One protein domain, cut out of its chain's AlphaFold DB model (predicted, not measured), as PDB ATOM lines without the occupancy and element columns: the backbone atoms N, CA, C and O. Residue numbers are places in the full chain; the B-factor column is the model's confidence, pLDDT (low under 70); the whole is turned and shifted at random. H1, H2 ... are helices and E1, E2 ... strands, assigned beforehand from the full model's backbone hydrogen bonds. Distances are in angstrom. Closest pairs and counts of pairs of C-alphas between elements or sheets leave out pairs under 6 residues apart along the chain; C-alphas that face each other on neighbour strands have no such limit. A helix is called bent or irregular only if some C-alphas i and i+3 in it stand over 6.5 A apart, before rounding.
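AT A GLANCE: This is residues 43 to 146 of the 147 residues of an uncharacterized protein of Colletotrichum tanaceti (UniProt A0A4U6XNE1). One strongly twisted sheet opens like a V: its two long hairpins, E2 with E3 and E4 with E5, are joined where E3 residues 77 to 81 face E4 residues 93 to 97, and spread apart toward their other ends. Short strands E1 and E6 edge the sheet, and two short helices, H1 and H2, sit over its joined end. The 104 printed residues hold E1 H1 E2 E3 E4 E5 E6 H2; the sheet is mixed, in the order E1 E5 E4 E3 E2 E6, and the class is mostly strand. The whole is compact, with a radius of gyration of the C-alphas of 14.6 A, yet elongated, spanning 44 by 27 by 24 A.

IN THESE COORDINATES: E4, residues 93 to 104, is 30.7 A long, E2, 58 to 68, 27.7 A, E5, 112 to 121, 26.7 A, and E3, 74 to 82, 24.9 A. E6 is residues 131 to 135, 13.2 A, and E1 43 to 45, 6.8 A, from C-alpha 43 at (-1.079, -26.596, -46.553). H1, 47 to 53, is 9.2 A and irregular: C-alphas 48 and 51 are 7.8 A apart. H2, 143 to 146, is 5.8 A and ends at C-alpha 146, (0.875, -36.514, -36.908).

HOW THE PARTS SIT: E2 to E5 form a meander, each strand the antiparallel neighbour of the one before, with N 79 and O 62 at 2.8 A, N 94 and O 80 at 2.9 A, and N 95 and O 119 at 2.8 A. E6 is antiparallel to E2, N 63 and O 133 at 2.9 A; E1 is parallel to E5, N 45 and O 118 at 2.9 A. H1 is on the sheet at a height of 7.8 A, across the strands at 77 degrees to E5 on the local plane. H2 is on it at 9.1 A. H1 and H2 are close but not clearly touching, the closest C-alphas, Ile 53 and Val 143, 6.8 A apart. H1 has 1 of 3 O i to N i+4 pairs within hydrogen-bond range and 3 of 4 O i to N i+3 pairs; H2 is too short for the former.

THE WHOLE: The C-alphas farthest apart, Asp 85 and Ala 109, are 44.5 A apart. The printed part has no cut and no long link; no printed residue is under 70 in pLDDT.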
ATOM      1  N   GLN A  43      -0.166 -26.635 -45.407       97.12
ATOM      2  CA  GLN A  43      -1.079 -26.596 -46.553       97.12
ATOM      3  C   GLN A  43      -1.659 -27.984 -46.834       97.12
ATOM      4  O   GLN A  43      -0.940 -28.976 -46.785       97.12
ATOM      5  N   PHE A  44      -2.947 -28.062 -47.173       98.12
ATOM      6  CA  PHE A  44      -3.626 -29.319 -47.512       98.12
ATOM      7  C   PHE A  44      -3.918 -29.397 -49.013       98.12
ATOM      8  O   PHE A  44      -4.392 -28.426 -49.607       98.12
ATOM      9  N   ILE A  45      -3.693 -30.561 -49.624       97.50
ATOM     10  CA  ILE A  45      -3.977 -30.818 -51.040       97.50
ATOM     11  C   ILE A  45      -4.881 -32.058 -51.171       97.50
ATOM     12  O   ILE A  45      -4.444 -33.158 -50.833       97.50
ATOM     13  N   PRO A  46      -6.119 -31.928 -51.690       97.25
ATOM     14  CA  PRO A  46      -6.830 -30.683 -52.002       97.25
ATOM     15  C   PRO A  46      -7.379 -30.009 -50.731       97.25
ATOM     16  O   PRO A  46      -8.033 -30.657 -49.918       97.25
ATOM     17  N   ALA A  47      -7.197 -28.690 -50.588       97.75
ATOM     18  CA  ALA A  47      -7.514 -27.951 -49.355       97.75
ATOM     19  C   ALA A  47      -8.954 -28.142 -48.839       97.75
ATOM     20  O   ALA A  47      -9.174 -28.297 -47.642       97.75
ATOM     21  N   ARG A  48      -9.940 -28.228 -49.743       97.69
ATOM     22  CA  ARG A  48     -11.355 -28.482 -49.401       97.69
ATOM     23  C   ARG A  48     -11.590 -29.808 -48.651       97.69
ATOM     24  O   ARG A  48     -12.596 -29.937 -47.968       97.69
ATOM     25  N   ASN A  49     -10.688 -30.786 -48.791       96.81
ATOM     26  CA  ASN A  49     -10.768 -32.087 -48.127       96.81
ATOM     27  C   ASN A  49     -10.075 -32.080 -46.746       96.81
ATOM     28  O   ASN A  49     -10.058 -33.124 -46.106       96.81
ATOM     29  N   GLN A  50      -9.514 -30.960 -46.260       97.94
ATOM     30  CA  GLN A  50      -8.721 -30.895 -45.015       97.94
ATOM     31  C   GLN A  50      -9.382 -31.606 -43.819       97.94
ATOM     32  O   GLN A  50      -8.720 -32.380 -43.132       97.94
ATOM     33  N   ALA A  51     -10.681 -31.393 -43.585       98.06
ATOM     34  CA  ALA A  51     -11.400 -32.037 -42.483       98.06
ATOM     35  C   ALA A  51     -11.468 -33.572 -42.629       98.06
ATOM     36  O   ALA A  51     -11.288 -34.287 -41.648       98.06
ATOM     37  N   THR A  52     -11.670 -34.074 -43.852       96.44
ATOM     38  CA  THR A  52     -11.652 -35.510 -44.181       96.44
ATOM     39  C   THR A  52     -10.245 -36.088 -44.060       96.44
ATOM     40  O   THR A  52     -10.063 -37.127 -43.434       96.44
ATOM     41  N   ILE A  53      -9.240 -35.377 -44.591       97.75
ATOM     42  CA  ILE A  53      -7.822 -35.747 -44.508       97.75
ATOM     43  C   ILE A  53      -7.430 -35.972 -43.048       97.75
ATOM     44  O   ILE A  53      -6.882 -37.017 -42.727       97.75
ATOM     45  N   LEU A  54      -7.791 -35.038 -42.164       98.25
ATOM     46  CA  LEU A  54      -7.528 -35.095 -40.724       98.25
ATOM     47  C   LEU A  54      -8.353 -36.148 -39.961       98.25
ATOM     48  O   LEU A  54      -8.110 -36.336 -38.767       98.25
ATOM     49  N   ASP A  55      -9.345 -36.802 -40.571       97.75
ATOM     50  CA  ASP A  55     -10.187 -37.812 -39.908       97.75
ATOM     51  C   ASP A  55      -9.902 -39.260 -40.336       97.75
ATOM     52  O   ASP A  55     -10.311 -40.179 -39.624       97.75
ATOM     53  N   PHE A  56      -9.146 -39.490 -41.416       97.94
ATOM     54  CA  PHE A  56      -8.692 -40.835 -41.779       97.94
ATOM     55  C   PHE A  56      -7.903 -41.492 -40.638       97.94
ATOM     56  O   PHE A  56      -6.934 -40.921 -40.130       97.94
ATOM     57  N   THR A  57      -8.293 -42.715 -40.283       97.75
ATOM     58  CA  THR A  57      -7.511 -43.614 -39.425       97.75
ATOM     59  C   THR A  57      -6.266 -44.075 -40.182       97.75
ATOM     60  O   THR A  57      -6.350 -44.432 -41.361       97.75
ATOM     61  N   VAL A  58      -5.115 -44.095 -39.512       97.88
ATOM     62  CA  VAL A  58      -3.836 -44.540 -40.079       97.88
ATOM     63  C   VAL A  58      -3.584 -45.995 -39.680       97.88
ATOM     64  O   VAL A  58      -3.633 -46.336 -38.500       97.88
ATOM     65  N   GLY A  59      -3.330 -46.862 -40.662       96.44
ATOM     66  CA  GLY A  59      -3.005 -48.277 -40.433       96.44
ATOM     67  C   GLY A  59      -1.504 -48.560 -40.310       96.44
ATOM     68  O   GLY A  59      -1.106 -49.512 -39.644       96.44
ATOM     69  N   GLU A  60      -0.673 -47.736 -40.947       96.88
ATOM     70  CA  GLU A  60       0.788 -47.851 -41.004       96.88
ATOM     71  C   GLU A  60       1.381 -46.481 -41.363       96.88
ATOM     72  O   GLU A  60       0.764 -45.721 -42.111       96.88
ATOM     73  N   VAL A  61       2.589 -46.168 -40.890       98.31
ATOM     74  CA  VAL A  61       3.359 -45.016 -41.381       98.31
ATOM     75  C   VAL A  61       4.591 -45.511 -42.122       98.31
ATOM     76  O   VAL A  61       5.283 -46.412 -41.660       98.31
ATOM     77  N   ARG A  62       4.889 -44.909 -43.273       98.38
ATOM     78  CA  ARG A  62       6.112 -45.185 -44.034       98.38
ATOM     79  C   ARG A  62       6.968 -43.930 -44.105       98.38
ATOM     80  O   ARG A  62       6.524 -42.922 -44.652       98.38
ATOM     81  N   ALA A  63       8.181 -43.989 -43.571       97.94
ATOM     82  CA  ALA A  63       9.202 -42.973 -43.806       97.94
ATOM     83  C   ALA A  63       9.890 -43.301 -45.138       97.94
ATOM     84  O   ALA A  63      10.483 -44.370 -45.285       97.94
ATOM     85  N   VAL A  64       9.763 -42.415 -46.122       97.75
ATOM     86  CA  VAL A  64      10.190 -42.661 -47.502       97.75
ATOM     87  C   VAL A  64      11.260 -41.659 -47.898       97.75
ATOM     88  O   VAL A  64      11.020 -40.453 -47.861       97.75
ATOM     89  N   ALA A  65      12.415 -42.169 -48.320       96.00
ATOM     90  CA  ALA A  65      13.428 -41.374 -48.992       96.00
ATOM     91  C   ALA A  65      13.128 -41.323 -50.492       96.00
ATOM     92  O   ALA A  65      12.914 -42.359 -51.133       96.00
ATOM     93  N   HIS A  66      13.141 -40.118 -51.040       93.94
ATOM     94  CA  HIS A  66      13.084 -39.860 -52.472       93.94
ATOM     95  C   HIS A  66      14.495 -39.680 -53.049       93.94
ATOM     96  O   HIS A  66      15.477 -40.122 -52.446       93.94
ATOM     97  N   ASP A  67      14.580 -39.109 -54.248       88.62
ATOM     98  CA  ASP A  67      15.812 -39.000 -55.026       88.62
ATOM     99  C   ASP A  67      16.964 -38.339 -54.244       88.62
ATOM    100  O   ASP A  67      16.768 -37.429 -53.430       88.62
ATOM    101  N   ILE A  68      18.179 -38.838 -54.492       85.75
ATOM    102  CA  ILE A  68      19.411 -38.349 -53.866       85.75
ATOM    103  C   ILE A  68      19.755 -36.980 -54.464       85.75
ATOM    104  O   ILE A  68      19.786 -36.804 -55.684       85.75
ATOM    105  N   LEU A  69      20.002 -36.010 -53.591       83.69
ATOM    106  CA  LEU A  69      20.372 -34.644 -53.934       83.69
ATOM    107  C   LEU A  69      21.854 -34.575 -54.368       83.69
ATOM    108  O   LEU A  69      22.646 -35.436 -53.978       83.69
ATOM    109  N   PRO A  70      22.275 -33.558 -55.149       86.12
ATOM    110  CA  PRO A  70      23.646 -33.473 -55.674       86.12
ATOM    111  C   PRO A  70      24.767 -33.401 -54.621       86.12
ATOM    112  O   PRO A  70      25.930 -33.602 -54.960       86.12
ATOM    113  N   ASP A  71      24.430 -33.106 -53.364       85.75
ATOM    114  CA  ASP A  71      25.327 -33.059 -52.203       85.75
ATOM    115  C   ASP A  71      25.385 -34.384 -51.408       85.75
ATOM    116  O   ASP A  71      26.120 -34.484 -50.425       85.75
ATOM    117  N   GLY A  72      24.636 -35.409 -51.830       80.62
ATOM    118  CA  GLY A  72      24.520 -36.699 -51.145       80.62
ATOM    119  C   GLY A  72      23.417 -36.762 -50.082       80.62
ATOM    120  O   GLY A  72      23.227 -37.821 -49.481       80.62
ATOM    121  N   GLY A  73      22.671 -35.676 -49.855       85.25
ATOM    122  CA  GLY A  73      21.442 -35.705 -49.063       85.25
ATOM    123  C   GLY A  73      20.293 -36.417 -49.788       85.25
ATOM    124  O   GLY A  73      20.402 -36.813 -50.946       85.25
ATOM    125  N   ASN A  74      19.147 -36.566 -49.128       86.69
ATOM    126  CA  ASN A  74      17.912 -37.047 -49.749       86.69
ATOM    127  C   ASN A  74      16.683 -36.379 -49.119       86.69
ATOM    128  O   ASN A  74      16.656 -36.075 -47.927       86.69
ATOM    129  N   HIS A  75      15.653 -36.130 -49.930       91.56
ATOM    130  CA  HIS A  75      14.386 -35.585 -49.437       91.56
ATOM    131  C   HIS A  75      13.526 -36.708 -48.837       91.56
ATOM    132  O   HIS A  75      13.283 -37.723 -49.492       91.56
ATOM    133  N   TRP A  76      13.055 -36.518 -47.602       94.88
ATOM    134  CA  TRP A  76      12.203 -37.475 -46.895       94.88
ATOM    135  C   TRP A  76      10.761 -36.982 -46.787       94.88
ATOM    136  O   TRP A  76      10.507 -35.846 -46.390       94.88
ATOM    137  N   CYS A  77       9.824 -37.884 -47.061       96.94
ATOM    138  CA  CYS A  77       8.391 -37.715 -46.841       96.94
ATOM    139  C   CYS A  77       7.873 -38.802 -45.889       96.94
ATOM    140  O   CYS A  77       8.372 -39.930 -45.892       96.94
ATOM    141  N   PHE A  78       6.810 -38.506 -45.141       98.25
ATOM    142  CA  PHE A  78       6.050 -39.529 -44.415       98.25
ATOM    143  C   PHE A  78       4.757 -39.838 -45.165       98.25
ATOM    144  O   PHE A  78       3.986 -38.931 -45.463       98.25
ATOM    145  N   TYR A  79       4.502 -41.111 -45.458       98.56
ATOM    146  CA  TYR A  79       3.265 -41.581 -46.082       98.56
ATOM    147  C   TYR A  79       2.440 -42.337 -45.041       98.56
ATOM    148  O   TYR A  79       2.739 -43.487 -44.703       98.56
ATOM    149  N   LEU A  80       1.403 -41.678 -44.531       98.44
ATOM    150  CA  LEU A  80       0.416 -42.253 -43.627       98.44
ATOM    151  C   LEU A  80      -0.527 -43.131 -44.459       98.44
ATOM    152  O   LEU A  80      -1.294 -42.620 -45.276       98.44
ATOM    153  N   GLN A  81      -0.463 -44.449 -44.297       97.56
ATOM    154  CA  GLN A  81      -1.356 -45.369 -44.996       97.56
ATOM    155  C   GLN A  81      -2.750 -45.292 -44.375       97.56
ATOM    156  O   GLN A  81      -2.912 -45.563 -43.183       97.56
ATOM    157  N   ILE A  82      -3.760 -44.966 -45.180       97.44
ATOM    158  CA  ILE A  82      -5.156 -44.961 -44.728       97.44
ATOM    159  C   ILE A  82      -5.546 -46.405 -44.378       97.44
ATOM    160  O   ILE A  82      -5.167 -47.341 -45.091       97.44
ATOM    161  N   ALA A  83      -6.264 -46.595 -43.272       95.19
ATOM    162  CA  ALA A  83      -6.729 -47.907 -42.830       95.19
ATOM    163  C   ALA A  83      -7.620 -48.579 -43.897       95.19
ATOM    164  O   ALA A  83      -8.377 -47.916 -44.609       95.19
ATOM    165  N   SER A  84      -7.493 -49.899 -44.059       91.44
ATOM    166  CA  SER A  84      -8.059 -50.643 -45.197       91.44
ATOM    167  C   SER A  84      -9.591 -50.657 -45.256       91.44
ATOM    168  O   SER A  84     -10.148 -50.877 -46.327       91.44
ATOM    169  N   ASP A  85     -10.255 -50.388 -44.136       91.25
ATOM    170  CA  ASP A  85     -11.698 -50.194 -43.983       91.25
ATOM    171  C   ASP A  85     -12.181 -48.791 -44.404       91.25
ATOM    172  O   ASP A  85     -13.346 -48.627 -44.759       91.25
ATOM    173  N   MET A  86     -11.293 -47.791 -44.409       89.94
ATOM    174  CA  MET A  86     -11.577 -46.413 -44.842       89.94
ATOM    175  C   MET A  86     -11.087 -46.089 -46.262       89.94
ATOM    176  O   MET A  86     -11.472 -45.063 -46.827       89.94
ATOM    177  N   ARG A  87     -10.222 -46.927 -46.849       82.56
ATOM    178  CA  ARG A  87      -9.661 -46.714 -48.193       82.56
ATOM    179  C   ARG A  87     -10.718 -46.774 -49.292       82.56
ATOM    180  O   ARG A  87     -11.602 -47.627 -49.300       82.56
ATOM    181  N   ASN A  88     -10.513 -45.963 -50.327       86.75
ATOM    182  CA  ASN A  88     -11.150 -46.140 -51.632       86.75
ATOM    183  C   ASN A  88     -10.101 -46.010 -52.759       86.75
ATOM    184  O   ASN A  88      -8.995 -45.532 -52.502       86.75
ATOM    185  N   PRO A  89     -10.394 -46.402 -54.015       86.94
ATOM    186  CA  PRO A  89      -9.393 -46.431 -55.092       86.94
ATOM    187  C   PRO A  89      -8.749 -45.084 -55.473       86.94
ATOM    188  O   PRO A  89      -7.869 -45.063 -56.327       86.94
ATOM    189  N   ARG A  90      -9.185 -43.957 -54.892       88.88
ATOM    190  CA  ARG A  90      -8.600 -42.620 -55.097       88.88
ATOM    191  C   ARG A  90      -7.884 -42.074 -53.858       88.88
ATOM    192  O   ARG A  90      -7.241 -41.034 -53.950       88.88
ATOM    193  N   GLU A  91      -7.995 -42.759 -52.723       93.94
ATOM    194  CA  GLU A  91      -7.555 -42.299 -51.404       93.94
ATOM    195  C   GLU A  91      -6.937 -43.504 -50.667       93.94
ATOM    196  O   GLU A  91      -7.632 -44.340 -50.087       93.94
ATOM    197  N   GLN A  92      -5.610 -43.634 -50.782       96.75
ATOM    198  CA  GLN A  92      -4.799 -44.754 -50.279       96.75
ATOM    199  C   GLN A  92      -3.825 -44.316 -49.176       96.75
ATOM    200  O   GLN A  92      -3.643 -45.034 -48.191       96.75
ATOM    201  N   SER A  93      -3.222 -43.132 -49.316       97.88
ATOM    202  CA  SER A  93      -2.321 -42.554 -48.316       97.88
ATOM    203  C   SER A  93      -2.485 -41.039 -48.185       97.88
ATOM    204  O   SER A  93      -3.021 -40.371 -49.075       97.88
ATOM    205  N   VAL A  94      -1.992 -40.497 -47.073       98.31
ATOM    206  CA  VAL A  94      -1.736 -39.066 -46.892       98.31
ATOM    207  C   VAL A  94      -0.229 -38.859 -46.766       98.31
ATOM    208  O   VAL A  94       0.395 -39.401 -45.856       98.31
ATOM    209  N   ARG A  95       0.366 -38.075 -47.669       98.44
ATOM    210  CA  ARG A  95       1.780 -37.682 -47.603       98.44
ATOM    211  C   ARG A  95       1.936 -36.396 -46.804       98.44
ATOM    212  O   ARG A  95       1.307 -35.401 -47.152       98.44
ATOM    213  N   ILE A  96       2.810 -36.411 -45.805       98.38
ATOM    214  CA  ILE A  96       3.365 -35.226 -45.148       98.38
ATOM    215  C   ILE A  96       4.732 -34.947 -45.785       98.38
ATOM    216  O   ILE A  96       5.638 -35.782 -45.725       98.38
ATOM    217  N   ASP A  97       4.848 -33.778 -46.411       97.00
ATOM    218  CA  ASP A  97       5.984 -33.329 -47.219       97.00
ATOM    219  C   ASP A  97       6.582 -32.036 -46.633       97.00
ATOM    220  O   ASP A  97       5.958 -30.974 -46.738       97.00
ATOM    221  N   PRO A  98       7.752 -32.109 -45.972       94.69
ATOM    222  CA  PRO A  98       8.478 -30.944 -45.490       94.69
ATOM    223  C   PRO A  98       9.403 -30.386 -46.585       94.69
ATOM    224  O   PRO A  98      10.451 -30.955 -46.895       94.69
ATOM    225  N   THR A  99       9.054 -29.217 -47.121       90.06
ATOM    226  CA  THR A  99       9.835 -28.500 -48.143       90.06
ATOM    227  C   THR A  99      10.372 -27.170 -47.577       90.06
ATOM    228  O   THR A  99       9.601 -26.423 -46.967       90.06
ATOM    229  N   PRO A 100      11.662 -26.809 -47.754       90.56
ATOM    230  CA  PRO A 100      12.209 -25.538 -47.266       90.56
ATOM    231  C   PRO A 100      11.466 -24.307 -47.813       90.56
ATOM    232  O   PRO A 100      11.204 -24.204 -49.008       90.56
ATOM    233  N   SER A 101      11.150 -23.342 -46.945       92.00
ATOM    234  CA  SER A 101      10.366 -22.144 -47.307       92.00
ATOM    235  C   SER A 101      11.197 -20.927 -47.739       92.00
ATOM    236  O   SER A 101      10.628 -19.898 -48.095       92.00
ATOM    237  N   GLY A 102      12.528 -20.989 -47.627       90.44
ATOM    238  CA  GLY A 102      13.422 -19.834 -47.807       90.44
ATOM    239  C   GLY A 102      13.376 -18.796 -46.670       90.44
ATOM    240  O   GLY A 102      14.231 -17.916 -46.616       90.44
ATOM    241  N   VAL A 103      12.438 -18.904 -45.720       91.25
ATOM    242  CA  VAL A 103      12.400 -18.057 -44.518       91.25
ATOM    243  C   VAL A 103      13.401 -18.592 -43.485       91.25
ATOM    244  O   VAL A 103      13.305 -19.776 -43.147       91.25
ATOM    245  N   PRO A 104      14.316 -17.769 -42.933       92.38
ATOM    246  CA  PRO A 104      15.281 -18.213 -41.928       92.38
ATOM    247  C   PRO A 104      14.639 -18.907 -40.720       92.38
ATOM    248  O   PRO A 104      13.590 -18.488 -40.214       92.38
ATOM    249  N   GLY A 105      15.281 -19.984 -40.271       89.50
ATOM    250  CA  GLY A 105      14.933 -20.743 -39.078       89.50
ATOM    251  C   GLY A 105      15.167 -19.956 -37.786       89.50
ATOM    252  O   GLY A 105      15.803 -18.906 -37.775       89.50
ATOM    253  N   ALA A 106      14.628 -20.470 -36.678       87.44
ATOM    254  CA  ALA A 106      14.744 -19.850 -35.351       87.44
ATOM    255  C   ALA A 106      15.600 -20.663 -34.357       87.44
ATOM    256  O   ALA A 106      15.702 -20.282 -33.196       87.44
ATOM    257  N   VAL A 107      16.156 -21.803 -34.788       89.06
ATOM    258  CA  VAL A 107      16.820 -22.791 -33.910       89.06
ATOM    259  C   VAL A 107      18.127 -23.297 -34.520       89.06
ATOM    260  O   VAL A 107      19.161 -23.277 -33.863       89.06
ATOM    261  N   ILE A 108      18.092 -23.733 -35.783       88.00
ATOM    262  CA  ILE A 108      19.275 -24.183 -36.525       88.00
ATOM    263  C   ILE A 108      19.874 -22.968 -37.242       88.00
ATOM    264  O   ILE A 108      19.173 -22.322 -38.024       88.00
ATOM    265  N   ALA A 109      21.145 -22.660 -36.969       91.69
ATOM    266  CA  ALA A 109      21.894 -21.624 -37.683       91.69
ATOM    267  C   ALA A 109      21.967 -21.958 -39.183       91.69
ATOM    268  O   ALA A 109      22.106 -23.123 -39.543       91.69
ATOM    269  N   ASP A 110      21.793 -20.945 -40.034       89.69
ATOM    270  CA  ASP A 110      21.702 -21.046 -41.502       89.69
ATOM    271  C   ASP A 110      20.611 -22.000 -42.046       89.69
ATOM    272  O   ASP A 110      20.470 -22.188 -43.254       89.69
ATOM    273  N   GLY A 111      19.774 -22.562 -41.166       89.81
ATOM    274  CA  GLY A 111      18.617 -23.371 -41.527       89.81
ATOM    275  C   GLY A 111      17.409 -22.529 -41.941       89.81
ATOM    276  O   GLY A 111      17.297 -21.343 -41.626       89.81
ATOM    277  N   PHE A 112      16.442 -23.175 -42.591       91.19
ATOM    278  CA  PHE A 112      15.175 -22.568 -43.007       91.19
ATOM    279  C   PHE A 112      13.987 -23.158 -42.243       91.19
ATOM    280  O   PHE A 112      14.024 -24.295 -41.774       91.19
ATOM    281  N   LYS A 113      12.888 -22.406 -42.160       93.19
ATOM    282  CA  LYS A 113      11.578 -22.960 -41.790       93.19
ATOM    283  C   LYS A 113      11.074 -23.855 -42.921       93.19
ATOM    284  O   LYS A 113      11.260 -23.516 -44.092       93.19
ATOM    285  N   ALA A 114      10.389 -24.943 -42.592       93.06
ATOM    286  CA  ALA A 114       9.689 -25.763 -43.576       93.06
ATOM    287  C   ALA A 114       8.274 -25.224 -43.839       93.06
ATOM    288  O   ALA A 114       7.581 -24.802 -42.911       93.06
ATOM    289  N   ASN A 115       7.843 -25.289 -45.095       95.56
ATOM    290  CA  ASN A 115       6.439 -25.478 -45.435       95.56
ATOM    291  C   ASN A 115       6.133 -26.978 -45.304       95.56
ATOM    292  O   ASN A 115       6.989 -27.805 -45.614       95.56
ATOM    293  N   VAL A 116       4.930 -27.330 -44.859       97.38
ATOM    294  CA  VAL A 116       4.478 -28.717 -44.704       97.38
ATOM    295  C   VAL A 116       3.249 -28.918 -45.576       97.38
ATOM    296  O   VAL A 116       2.187 -28.351 -45.310       97.38
ATOM    297  N   VAL A 117       3.391 -29.713 -46.634       97.88
ATOM    298  CA  VAL A 117       2.308 -30.014 -47.573       97.88
ATOM    299  C   VAL A 117       1.715 -31.379 -47.234       97.88
ATOM    300  O   VAL A 117       2.404 -32.396 -47.249       97.88
ATOM    301  N   VAL A 118       0.420 -31.401 -46.931       98.44
ATOM    302  CA  VAL A 118      -0.342 -32.593 -46.551       98.44
ATOM    303  C   VAL A 118      -1.226 -32.999 -47.728       98.44
ATOM    304  O   VAL A 118      -2.282 -32.410 -47.965       98.44
ATOM    305  N   SER A 119      -0.767 -33.979 -48.503       98.25
ATOM    306  CA  SER A 119      -1.390 -34.388 -49.769       98.25
ATOM    307  C   SER A 119      -2.145 -35.703 -49.634       98.25
ATOM    308  O   SER A 119      -1.572 -36.697 -49.201       98.25
ATOM    309  N   LEU A 120      -3.405 -35.734 -50.062       97.81
ATOM    310  CA  LEU A 120      -4.207 -36.953 -50.184       97.81
ATOM    311  C   LEU A 120      -3.931 -37.632 -51.533       97.81
ATOM    312  O   LEU A 120      -4.053 -36.992 -52.579       97.81
ATOM    313  N   LEU A 121      -3.540 -38.909 -51.515       97.62
ATOM    314  CA  LEU A 121      -2.967 -39.599 -52.673       97.62
ATOM    315  C   LEU A 121      -3.699 -40.903 -53.013       97.62
ATOM    316  O   LEU A 121      -4.028 -41.709 -52.141       97.62
ATOM    317  N   ALA A 122      -3.854 -41.154 -54.315       96.31
ATOM    318  CA  ALA A 122      -4.440 -42.376 -54.877       96.31
ATOM    319  C   ALA A 122      -3.471 -43.579 -54.922       96.31
ATOM    320  O   ALA A 122      -3.749 -44.579 -55.578       96.31
ATOM    321  N   TYR A 123      -2.323 -43.481 -54.249       96.44
ATOM    322  CA  TYR A 123      -1.279 -44.503 -54.194       96.44
ATOM    323  C   TYR A 123      -0.650 -44.555 -52.795       96.44
ATOM    324  O   TYR A 123      -0.757 -43.599 -52.026       96.44
ATOM    325  N   GLU A 124      -0.004 -45.671 -52.445       95.81
ATOM    326  CA  GLU A 124       0.583 -45.861 -51.109       95.81
ATOM    327  C   GLU A 124       1.876 -45.066 -50.888       95.81
ATOM    328  O   GLU A 124       2.051 -44.453 -49.838       95.81
ATOM    329  N   VAL A 125       2.785 -45.094 -51.868       96.62
ATOM    330  CA  VAL A 125       4.085 -44.397 -51.894       96.62
ATOM    331  C   VAL A 125       4.419 -43.998 -53.336       96.62
ATOM    332  O   VAL A 125       3.917 -44.622 -54.273       96.62
ATOM    333  N   SER A 126       5.237 -42.958 -53.541       95.06
ATOM    334  CA  SER A 126       5.658 -42.558 -54.896       95.06
ATOM    335  C   SER A 126       6.495 -43.647 -55.582       95.06
ATOM    336  O   SER A 126       7.254 -44.359 -54.930       95.06
ATOM    337  N   GLN A 127       6.425 -43.707 -56.914       94.19
ATOM    338  CA  GLN A 127       7.314 -44.533 -57.743       94.19
ATOM    339  C   GLN A 127       8.784 -44.063 -57.693       94.19
ATOM    340  O   GLN A 127       9.676 -44.829 -58.034       94.19
ATOM    341  N   GLN A 128       9.044 -42.841 -57.211       92.00
ATOM    342  CA  GLN A 128      10.383 -42.303 -56.908       92.00
ATOM    343  C   GLN A 128      10.830 -42.611 -55.460       92.00
ATOM    344  O   GLN A 128      11.527 -41.815 -54.834       92.00
ATOM    345  N   ALA A 129      10.355 -43.699 -54.850       95.00
ATOM    346  CA  ALA A 129      10.820 -44.129 -53.532       95.00
ATOM    347  C   ALA A 129      12.150 -44.890 -53.672       95.00
ATOM    348  O   ALA A 129      12.171 -46.016 -54.162       95.00
ATOM    349  N   GLN A 130      13.248 -44.284 -53.217       94.94
ATOM    350  CA  GLN A 130      14.582 -44.899 -53.201       94.94
ATOM    351  C   GLN A 130      14.768 -45.808 -51.974       94.94
ATOM    352  O   GLN A 130      15.484 -46.807 -52.024       94.94
ATOM    353  N   HIS A 131      14.097 -45.487 -50.864       95.19
ATOM    354  CA  HIS A 131      14.018 -46.334 -49.674       95.19
ATOM    355  C   HIS A 131      12.680 -46.131 -48.953       95.19
ATOM    356  O   HIS A 131      12.143 -45.024 -48.929       95.19
ATOM    357  N   VAL A 132      12.161 -47.195 -48.335       97.62
ATOM    358  CA  VAL A 132      10.922 -47.191 -47.548       97.62
ATOM    359  C   VAL A 132      11.187 -47.894 -46.217       97.62
ATOM    360  O   VAL A 132      11.489 -49.085 -46.194       97.62
ATOM    361  N   SER A 133      11.047 -47.162 -45.114       98.06
ATOM    362  CA  SER A 133      11.103 -47.698 -43.753       98.06
ATOM    363  C   SER A 133       9.700 -47.716 -43.146       98.06
ATOM    364  O   SER A 133       8.972 -46.724 -43.211       98.06
ATOM    365  N   HIS A 134       9.308 -48.860 -42.590       97.88
ATOM    366  CA  HIS A 134       7.956 -49.119 -42.097       97.88
ATOM    367  C   HIS A 134       7.878 -48.903 -40.581       97.88
ATOM    368  O   HIS A 134       8.676 -49.450 -39.820       97.88
ATOM    369  N   LEU A 135       6.901 -48.110 -40.144       97.06
ATOM    370  CA  LEU A 135       6.693 -47.702 -38.759       97.06
ATOM    371  C   LEU A 135       5.303 -48.159 -38.296       97.06
ATOM    372  O   LEU A 135       4.271 -47.737 -38.829       97.06
ATOM    373  N   ALA A 136       5.286 -49.033 -37.289       93.81
ATOM    374  CA  ALA A 136       4.060 -49.513 -36.666       93.81
ATOM    375  C   ALA A 136       3.367 -48.393 -35.872       93.81
ATOM    376  O   ALA A 136       4.027 -47.580 -35.224       93.81
ATOM    377  N   VAL A 137       2.032 -48.386 -35.883       95.25
ATOM    378  CA  VAL A 137       1.205 -47.402 -35.169       95.25
ATOM    379  C   VAL A 137       0.169 -48.066 -34.267       95.25
ATOM    380  O   VAL A 137      -0.281 -49.187 -34.514       95.25
ATOM    381  N   SER A 138      -0.230 -47.355 -33.214       95.62
ATOM    382  CA  SER A 138      -1.359 -47.737 -32.365       95.62
ATOM    383  C   SER A 138      -2.666 -47.734 -33.160       95.62
ATOM    384  O   SER A 138      -2.889 -46.873 -34.007       95.62
ATOM    385  N   ARG A 139      -3.574 -48.672 -32.869       94.25
ATOM    386  CA  ARG A 139      -4.891 -48.713 -33.526       94.25
ATOM    387  C   ARG A 139      -5.713 -47.466 -33.193       94.25
ATOM    388  O   ARG A 139      -5.758 -47.050 -32.039       94.25
ATOM    389  N   GLY A 140      -6.422 -46.939 -34.191       95.12
ATOM    390  CA  GLY A 140      -7.368 -45.832 -34.023       95.12
ATOM    391  C   GLY A 140      -6.753 -44.429 -34.057       95.12
ATOM    392  O   GLY A 140      -7.513 -43.466 -33.987       95.12
ATOM    393  N   VAL A 141      -5.427 -44.298 -34.204       97.81
ATOM    394  CA  VAL A 141      -4.799 -42.991 -34.465       97.81
ATOM    395  C   VAL A 141      -5.225 -42.465 -35.835       97.81
ATOM    396  O   VAL A 141      -5.404 -43.230 -36.788       97.81
ATOM    397  N   LYS A 142      -5.395 -41.152 -35.936       98.31
ATOM    398  CA  LYS A 142      -5.838 -40.442 -37.137       98.31
ATOM    399  C   LYS A 142      -4.717 -39.576 -37.692       98.31
ATOM    400  O   LYS A 142      -3.778 -39.221 -36.993       98.31
ATOM    401  N   VAL A 143      -4.846 -39.163 -38.949       98.06
ATOM    402  CA  VAL A 143      -3.890 -38.263 -39.626       98.06
ATOM    403  C   VAL A 143      -3.610 -36.975 -38.834       98.06
ATOM    404  O   VAL A 143      -2.486 -36.484 -38.860       98.06
ATOM    405  N   ARG A 144      -4.594 -36.453 -38.083       98.25
ATOM    406  CA  ARG A 144      -4.415 -35.281 -37.199       98.25
ATOM    407  C   ARG A 144      -3.420 -35.483 -36.054       98.25
ATOM    408  O   ARG A 144      -2.971 -34.496 -35.494       98.25
ATOM    409  N   ASP A 145      -3.099 -36.724 -35.701       97.81
ATOM    410  CA  ASP A 145      -2.201 -37.044 -34.586       97.81
ATOM    411  C   ASP A 145      -0.714 -36.974 -35.012       97.81
ATOM    412  O   ASP A 145       0.180 -37.237 -34.210       97.81
ATOM    413  N   PHE A 146      -0.449 -36.610 -36.278       96.44
ATOM    414  CA  PHE A 146       0.875 -36.514 -36.908       96.44
ATOM    415  C   PHE A 146       1.208 -35.102 -37.445       96.44
ATOM    416  O   PHE A 146       2.188 -34.960 -38.180       96.44
TER     417      PHE A 146